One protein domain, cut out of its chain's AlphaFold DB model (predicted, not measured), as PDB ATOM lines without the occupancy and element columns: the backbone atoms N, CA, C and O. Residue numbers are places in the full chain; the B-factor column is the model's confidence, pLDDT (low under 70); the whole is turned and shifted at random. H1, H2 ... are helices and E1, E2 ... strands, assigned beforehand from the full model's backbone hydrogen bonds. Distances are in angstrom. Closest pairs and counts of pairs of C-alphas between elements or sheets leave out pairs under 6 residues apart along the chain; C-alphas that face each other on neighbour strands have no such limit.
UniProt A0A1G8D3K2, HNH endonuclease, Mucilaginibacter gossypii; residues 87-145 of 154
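Overview. This is residues 87 to 145 of the 154 residues of the protein "HNH endonuclease" of Mucilaginibacter gossypii (UniProt A0A1G8D3K2). Two small antiparallel sheets and one helix branch loosely from a shared region: a twisted sheet in which E1 and E3 pair with different halves of the long strand E2, a hairpin E4 and E5, and the helix H1, whose first part packs on the open end of that hairpin. The hairpin tip, residues 115 to 120, sticks out, as do residues 138 to 145, of which 138 to 143 belong to H1. The printed part has 59 residues, with named elements in the order E1 E2 E3 E4 E5 H1; the sheets have the orders E1 - E2 - E3 and E4 - E5, and the class is mixed, helices and strands. The whole is loose, with a radius of gyration of the C-alphas of 13.2 A and spans of 39 by 31 by 18 A.

Along the chain. E1, residues 87 to 90, begins with C-alpha 87 at (-31.014, -17.260, 31.228) and is 9.9 A long. E2, residues 95 to 102, is 22.0 A long, and E3, residues 106 to 109, is 10.3 A. E4, residues 112 to 116, is 13.0 A long, beginning with C-alpha 112 at (-34.516, -9.445, 22.882). E5, residues 119 to 123, is 13.1 A. H1, residues 127 to 143, is 24.2 A long and ends with C-alpha 143 at (-51.121, -2.647, 15.195).

Arrangement. E1, E2 and E3 form a meander, each strand the antiparallel neighbour of the one before, in a sheet that is only just strongly twisted, with C-alphas up to 4.4 A off its best plane. The pairing is staggered: E2 pairs with E1 over residues 95 to 98, with N 88 and O 97 at 2.9 A, and with E3 over residues 99 to 102, with N 100 and O 108 at 2.8 A. E3 runs on into E4 across a break of 2 residues, at 50 degrees. E4 and E5 are a hairpin, with N 114 and O 121 at 3.0 A. The closest C-alphas of E2 and E4, those of Glu 98 and Gln 112, are 7.4 A apart. The closest C-alphas of E5 and H1 are those of Glu 123 and Gln 130, at 6.4 A. H1 is not on the sheet of E1, E2 and E3. In H1 every O i to N i+4 pair is within hydrogen-bond range.

Size, cuts and confidence. The two C-alphas farthest apart, those of Arg 104 and Gly 145, are 41.7 A apart. The printed part has no cut, and the links between its named elements are tight. The mean pLDDT of the printed part is 88.1, and no printed residue is under 70.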
ATOM      1  N   LEU A  87     -31.823 -18.464  31.086       90.62
ATOM      2  CA  LEU A  87     -31.014 -17.260  31.228       90.62
ATOM      3  C   LEU A  87     -29.533 -17.631  31.215       90.62
ATOM      4  O   LEU A  87     -29.145 -18.641  31.802       90.62
ATOM      5  N   ILE A  88     -28.714 -16.791  30.591       90.38
ATOM      6  CA  ILE A  88     -27.259 -16.798  30.754       90.38
ATOM      7  C   ILE A  88     -26.820 -15.449  31.316       90.38
ATOM      8  O   ILE A  88     -27.366 -14.407  30.948       90.38
ATOM      9  N   PHE A  89     -25.848 -15.473  32.223       92.00
ATOM     10  CA  PHE A  89     -25.242 -14.271  32.776       92.00
ATOM     11  C   PHE A  89     -23.863 -14.062  32.154       92.00
ATOM     12  O   PHE A  89     -22.986 -14.913  32.268       92.00
ATOM     13  N   ASP A  90     -23.693 -12.931  31.478       89.00
ATOM     14  CA  ASP A  90     -22.404 -12.470  30.985       89.00
ATOM     15  C   ASP A  90     -21.709 -11.675  32.092       89.00
ATOM     16  O   ASP A  90     -21.977 -10.486  32.286       89.00
ATOM     17  N   GLU A  91     -20.811 -12.341  32.819       92.19
ATOM     18  CA  GLU A  91     -20.051 -11.744  33.921       92.19
ATOM     19  C   GLU A  91     -19.208 -10.542  33.476       92.19
ATOM     20  O   GLU A  91     -19.038  -9.589  34.236       92.19
ATOM     21  N   LYS A  92     -18.702 -10.551  32.235       91.19
ATOM     22  CA  LYS A  92     -17.814  -9.499  31.726       91.19
ATOM     23  C   LYS A  92     -18.557  -8.183  31.553       91.19
ATOM     24  O   LYS A  92     -18.023  -7.126  31.882       91.19
ATOM     25  N   ASN A  93     -19.766  -8.244  31.002       85.00
ATOM     26  CA  ASN A  93     -20.575  -7.055  30.734       85.00
ATOM     27  C   ASN A  93     -21.639  -6.802  31.813       85.00
ATOM     28  O   ASN A  93     -22.289  -5.758  31.782       85.00
ATOM     29  N   ASN A  94     -21.793  -7.721  32.772       87.56
ATOM     30  CA  ASN A  94     -22.817  -7.700  33.815       87.56
ATOM     31  C   ASN A  94     -24.242  -7.616  33.228       87.56
ATOM     32  O   ASN A  94     -25.062  -6.792  33.640       87.56
ATOM     33  N   VAL A  95     -24.520  -8.452  32.220       86.38
ATOM     34  CA  VAL A  95     -25.805  -8.499  31.501       86.38
ATOM     35  C   VAL A  95     -26.391  -9.904  31.569       86.38
ATOM     36  O   VAL A  95     -25.681 -10.896  31.433       86.38
ATOM     37  N   VAL A  96     -27.706  -9.992  31.768       89.62
ATOM     38  CA  VAL A  96     -28.459 -11.249  31.685       89.62
ATOM     39  C   VAL A  96     -29.151 -11.312  30.328       89.62
ATOM     40  O   VAL A  96     -29.875 -10.383  29.971       89.62
ATOM     41  N   PHE A  97     -28.957 -12.412  29.606       91.00
ATOM     42  CA  PHE A  97     -29.629 -12.679  28.339       91.00
ATOM     43  C   PHE A  97     -30.627 -13.816  28.492       91.00
ATOM     44  O   PHE A  97     -30.316 -14.852  29.082       91.00
ATOM     45  N   GLU A  98     -31.801 -13.655  27.890       90.81
ATOM     46  CA  GLU A  98     -32.677 -14.788  27.621       90.81
ATOM     47  C   GLU A  98     -32.107 -15.616  26.467       90.81
ATOM     48  O   GLU A  98     -31.734 -15.086  25.414       90.81
ATOM     49  N   VAL A  99     -32.042 -16.929  26.655       90.31
ATOM     50  CA  VAL A  99     -31.513 -17.856  25.657       90.31
ATOM     51  C   VAL A  99     -32.539 -18.911  25.283       90.31
ATOM     52  O   VAL A  99     -33.480 -19.218  26.010       90.31
ATOM     53  N   GLY A 100     -32.374 -19.455  24.088       86.19
ATOM     54  CA  GLY A 100     -33.031 -20.668  23.652       86.19
ATOM     55  C   GLY A 100     -32.036 -21.817  23.626       86.19
ATOM     56  O   GLY A 100     -30.823 -21.623  23.680       86.19
ATOM     57  N   GLN A 101     -32.566 -23.027  23.523       81.19
ATOM     58  CA  GLN A 101     -31.778 -24.240  23.401       81.19
ATOM     59  C   GLN A 101     -32.304 -25.067  22.226       81.19
ATOM     60  O   GLN A 101     -33.512 -25.230  22.049       81.19
ATOM     61  N   GLN A 102     -31.376 -25.567  21.420       77.38
ATOM     62  CA  GLN A 102     -31.586 -26.571  20.383       77.38
ATOM     63  C   GLN A 102     -30.876 -27.869  20.776       77.38
ATOM     64  O   GLN A 102     -30.111 -27.910  21.743       77.38
ATOM     65  N   VAL A 103     -31.156 -28.945  20.042       71.44
ATOM     66  CA  VAL A 103     -30.625 -30.303  20.271       71.44
ATOM     67  C   VAL A 103     -29.142 -30.283  20.627       71.44
ATOM     68  O   VAL A 103     -28.387 -29.492  20.065       71.44
ATOM     69  N   ARG A 104     -28.717 -31.184  21.522       73.50
ATOM     70  CA  ARG A 104     -27.326 -31.267  21.997       73.50
ATOM     71  C   ARG A 104     -26.884 -30.008  22.738       73.50
ATOM     72  O   ARG A 104     -25.726 -29.613  22.660       73.50
ATOM     73  N   MET A 105     -27.828 -29.360  23.422       76.25
ATOM     74  CA  MET A 105     -27.593 -28.136  24.193       76.25
ATOM     75  C   MET A 105     -26.926 -27.008  23.397       76.25
ATOM     76  O   MET A 105     -26.172 -26.213  23.953       76.25
ATOM     77  N   GLN A 106     -27.223 -26.898  22.101       81.06
ATOM     78  CA  GLN A 106     -26.820 -25.723  21.339       81.06
ATOM     79  C   GLN A 106     -27.635 -24.523  21.823       81.06
ATOM     80  O   GLN A 106     -28.830 -24.407  21.547       81.06
ATOM     81  N   VAL A 107     -26.993 -23.665  22.612       85.75
ATOM     82  CA  VAL A 107     -27.599 -22.454  23.167       85.75
ATOM     83  C   VAL A 107     -27.508 -21.336  22.136       85.75
ATOM     84  O   VAL A 107     -26.466 -21.140  21.515       85.75
ATOM     85  N   PHE A 108     -28.592 -20.587  21.970       88.44
ATOM     86  CA  PHE A 108     -28.629 -19.401  21.122       88.44
ATOM     87  C   PHE A 108     -29.281 -18.242  21.871       88.44
ATOM     88  O   PHE A 108     -30.138 -18.445  22.732       88.44
ATOM     89  N   ILE A 109     -28.886 -17.015  21.548       90.31
ATOM     90  CA  ILE A 109     -29.478 -15.816  22.144       90.31
ATOM     91  C   ILE A 109     -30.861 -15.603  21.527       90.31
ATOM     92  O   ILE A 109     -30.995 -15.499  20.306       90.31
ATOM     93  N   ARG A 110     -31.906 -15.530  22.359       90.50
ATOM     94  CA  ARG A 110     -33.235 -15.164  21.860       90.50
ATOM     95  C   ARG A 110     -33.238 -13.692  21.453       90.50
ATOM     96  O   ARG A 110     -32.657 -12.881  22.179       90.50
ATOM     97  N   PRO A 111     -33.914 -13.324  20.349       92.56
ATOM     98  CA  PRO A 111     -34.115 -11.926  20.011       92.56
ATOM     99  C   PRO A 111     -34.768 -11.172  21.165       92.56
ATOM    100  O   PRO A 111     -35.862 -11.529  21.603       92.56
ATOM    101  N   GLN A 112     -34.089 -10.149  21.676       91.88
ATOM    102  CA  GLN A 112     -34.516  -9.445  22.882       91.88
ATOM    103  C   GLN A 112     -34.135  -7.964  22.862       91.88
ATOM    104  O   GLN A 112     -33.178  -7.551  22.208       91.88
ATOM    105  N   LEU A 113     -34.911  -7.163  23.598       90.25
ATOM    106  CA  LEU A 113     -34.701  -5.728  23.785       90.25
ATOM    107  C   LEU A 113     -34.147  -5.449  25.178       90.25
ATOM    108  O   LEU A 113     -34.758  -5.825  26.175       90.25
ATOM    109  N   PHE A 114     -33.060  -4.691  25.249       86.75
ATOM    110  CA  PHE A 114     -32.475  -4.233  26.506       86.75
ATOM    111  C   PHE A 114     -32.302  -2.718  26.488       86.75
ATOM    112  O   PHE A 114     -32.071  -2.094  25.450       86.75
ATOM    113  N   LYS A 115     -32.466  -2.106  27.662       84.50
ATOM    114  CA  LYS A 115     -32.351  -0.662  27.852       84.50
ATOM    115  C   LYS A 115     -31.070  -0.358  28.617       84.50
ATOM    116  O   LYS A 115     -30.999  -0.614  29.813       84.50
ATOM    117  N   LEU A 116     -30.104   0.266  27.950       81.94
ATOM    118  CA  LEU A 116     -28.863   0.744  28.564       81.94
ATOM    119  C   LEU A 116     -28.781   2.259  28.394       81.94
ATOM    120  O   LEU A 116     -28.942   2.775  27.291       81.94
ATOM    121  N   ASN A 117     -28.556   2.995  29.486       84.56
ATOM    122  CA  ASN A 117     -28.337   4.449  29.460       84.56
ATOM    123  C   ASN A 117     -29.363   5.231  28.613       84.56
ATOM    124  O   ASN A 117     -29.012   6.105  27.823       84.56
ATOM    125  N   LYS A 118     -30.657   4.911  28.783       86.00
ATOM    126  CA  LYS A 118     -31.805   5.503  28.055       86.00
ATOM    127  C   LYS A 118     -31.893   5.160  26.559       86.00
ATOM    128  O   LYS A 118     -32.803   5.650  25.895       86.00
ATOM    129  N   LYS A 119     -31.014   4.306  26.037       84.06
ATOM    130  CA  LYS A 119     -31.085   3.766  24.676       84.06
ATOM    131  C   LYS A 119     -31.577   2.323  24.717       84.06
ATOM    132  O   LYS A 119     -31.287   1.593  25.662       84.06
ATOM    133  N   PHE A 120     -32.350   1.945  23.706       84.94
ATOM    134  CA  PHE A 120     -32.772   0.565  23.496       84.94
ATOM    135  C   PHE A 120     -31.862  -0.086  22.468       84.94
ATOM    136  O   PHE A 120     -31.508   0.536  21.467       84.94
ATOM    137  N   TYR A 121     -31.527  -1.337  22.730       86.25
ATOM    138  CA  TYR A 121     -30.699  -2.180  21.891       86.25
ATOM    139  C   TYR A 121     -31.449  -3.481  21.634       86.25
ATOM    140  O   TYR A 121     -32.238  -3.915  22.475       86.25
ATOM    141  N   VAL A 122     -31.222  -4.069  20.464       89.50
ATOM    142  CA  VAL A 122     -31.769  -5.372  20.082       89.50
ATOM    143  C   VAL A 122     -30.595  -6.324  19.939       89.50
ATOM    144  O   VAL A 122     -29.688  -6.024  19.168       89.50
ATOM    145  N   GLU A 123     -30.627  -7.450  20.641       90.62
ATOM    146  CA  GLU A 123     -29.638  -8.528  20.514       90.62
ATOM    147  C   GLU A 123     -30.348  -9.762  19.982       90.62
ATOM    148  O   GLU A 123     -31.505 -10.003  20.329       90.62
ATOM    149  N   ALA A 124     -29.658 -10.537  19.155       92.12
ATOM    150  CA  ALA A 124     -30.101 -11.841  18.694       92.12
ATOM    151  C   ALA A 124     -28.876 -12.705  18.376       92.12
ATOM    152  O   ALA A 124     -27.756 -12.214  18.290       92.12
ATOM    153  N   ASP A 125     -29.102 -13.993  18.157       90.69
ATOM    154  CA  ASP A 125     -28.074 -14.945  17.737       90.69
ATOM    155  C   ASP A 125     -27.473 -14.644  16.353       90.69
ATOM    156  O   ASP A 125     -26.333 -15.010  16.077       90.69
ATOM    157  N   ASN A 126     -28.234 -13.986  15.472       92.38
ATOM    158  CA  ASN A 126     -27.784 -13.600  14.141       92.38
ATOM    159  C   ASN A 126     -28.534 -12.366  13.596       92.38
ATOM    160  O   ASN A 126     -29.587 -11.965  14.101       92.38
ATOM    161  N   VAL A 127     -27.995 -11.766  12.528       92.12
ATOM    162  CA  VAL A 127     -28.508 -10.518  11.924       92.12
ATOM    163  C   VAL A 127     -29.921 -10.675  11.348       92.12
ATOM    164  O   VAL A 127     -30.729  -9.749  11.424       92.12
ATOM    165  N   GLU A 128     -30.245 -11.836  10.777       92.69
ATOM    166  CA  GLU A 128     -31.572 -12.102  10.212       92.69
ATOM    167  C   GLU A 128     -32.637 -12.146  11.317       92.69
ATOM    168  O   GLU A 128     -33.656 -11.461  11.233       92.69
ATOM    169  N   SER A 129     -32.347 -12.878  12.390       89.81
ATOM    170  CA  SER A 129     -33.148 -12.994  13.611       89.81
ATOM    171  C   SER A 129     -33.365 -11.625  14.272       89.81
ATOM    172  O   SER A 129     -34.494 -11.253  14.609       89.81
ATOM    173  N   GLN A 130     -32.306 -10.809  14.345       92.00
ATOM    174  CA  GLN A 130     -32.363  -9.431  14.836       92.00
ATOM    175  C   GLN A 130     -33.315  -8.562  14.000       92.00
ATOM    176  O   GLN A 130     -34.153  -7.837  14.546       92.00
ATOM    177  N   ARG A 131     -33.207  -8.645  12.668       90.88
ATOM    178  CA  ARG A 131     -34.044  -7.884  11.734       90.88
ATOM    179  C   ARG A 131     -35.505  -8.312  11.815       90.88
ATOM    180  O   ARG A 131     -36.375  -7.455  11.951       90.88
ATOM    181  N   LEU A 132     -35.771  -9.617  11.792       93.00
ATOM    182  CA  LEU A 132     -37.121 -10.168  11.887       93.00
ATOM    183  C   LEU A 132     -37.816  -9.718  13.175       93.00
ATOM    184  O   LEU A 132     -38.990  -9.336  13.161       93.00
ATOM    185  N   PHE A 133     -37.086  -9.723  14.289       93.06
ATOM    186  CA  PHE A 133     -37.596  -9.244  15.563       93.06
ATOM    187  C   PHE A 133     -37.889  -7.739  15.539       93.06
ATOM    188  O   PHE A 133     -38.969  -7.318  15.959       93.06
ATOM    189  N   ALA A 134     -36.976  -6.924  15.003       89.06
ATOM    190  CA  ALA A 134     -37.184  -5.484  14.872       89.06
ATOM    191  C   ALA A 134     -38.414  -5.155  14.005       89.06
ATOM    192  O   ALA A 134     -39.242  -4.328  14.401       89.06
ATOM    193  N   ASP A 135     -38.579  -5.843  12.873       90.19
ATOM    194  CA  ASP A 135     -39.719  -5.684  11.969       90.19
ATOM    195  C   ASP A 135     -41.031  -6.102  12.651       90.19
ATOM    196  O   ASP A 135     -42.032  -5.379  12.596       90.19
ATOM    197  N   THR A 136     -41.016  -7.223  13.380       91.31
ATOM    198  CA  THR A 136     -42.161  -7.701  14.173       91.31
ATOM    199  C   THR A 136     -42.543  -6.699  15.259       91.31
ATOM    200  O   THR A 136     -43.722  -6.399  15.441       91.31
ATOM    201  N   PHE A 137     -41.560  -6.115  15.942       89.00
ATOM    202  CA  PHE A 137     -41.789  -5.106  16.971       89.00
ATOM    203  C   PHE A 137     -42.352  -3.799  16.391       89.00
ATOM    204  O   PHE A 137     -43.240  -3.175  16.974       89.00
ATOM    205  N   VAL A 138     -41.869  -3.369  15.221       87.44
ATOM    206  CA  VAL A 138     -42.413  -2.205  14.503       87.44
ATOM    207  C   VAL A 138     -43.857  -2.452  14.080       87.44
ATOM    208  O   VAL A 138     -44.705  -1.585  14.305       87.44
ATOM    209  N   LYS A 139     -44.143  -3.631  13.521       90.62
ATOM    210  CA  LYS A 139     -45.500  -4.045  13.162       90.62
ATOM    211  C   LYS A 139     -46.417  -4.037  14.386       90.62
ATOM    212  O   LYS A 139     -47.443  -3.368  14.360       90.62
ATOM    213  N   TRP A 140     -45.998  -4.671  15.481       91.88
ATOM    214  CA  TRP A 140     -46.752  -4.704  16.734       91.88
ATOM    215  C   TRP A 140     -47.088  -3.302  17.261       91.88
ATOM    216  O   TRP A 140     -48.229  -3.054  17.652       91.88
ATOM    217  N   LYS A 141     -46.140  -2.352  17.221       88.88
ATOM    218  CA  LYS A 141     -46.410  -0.956  17.612       88.88
ATOM    219  C   LYS A 141     -47.498  -0.317  16.754       88.88
ATOM    220  O   LYS A 141     -48.365   0.361  17.298       88.88
ATOM    221  N   LYS A 142     -47.445  -0.519  15.433       88.69
ATOM    222  CA  LYS A 142     -48.444   0.007  14.495       88.69
ATOM    223  C   LYS A 142     -49.821  -0.589  14.783       88.69
ATOM    224  O   LYS A 142     -50.782   0.162  14.914       88.69
ATOM    225  N   ASP A 143     -49.883  -1.907  14.934       92.44
ATOM    226  CA  ASP A 143     -51.121  -2.647  15.195       92.44
ATOM    227  C   ASP A 143     -51.725  -2.275  16.563       92.44
ATOM    228  O   ASP A 143     -52.940  -2.263  16.727       92.44
ATOM    229  N   SER A 144     -50.881  -1.888  17.525       92.25
ATOM    230  CA  SER A 144     -51.291  -1.440  18.865       92.25
ATOM    231  C   SER A 144     -51.589   0.064  18.958       92.25
ATOM    232  O   SER A 144     -51.830   0.569  20.052       92.25
ATOM    233  N   GLY A 145     -51.523   0.817  17.850       87.12
ATOM    234  CA  GLY A 145     -51.759   2.267  17.852       87.12
ATOM    235  C   GLY A 145     -50.698   3.087  18.601       87.12
ATOM    236  O   GLY A 145     -50.959   4.218  19.010       87.12
TER     237      GLY A 145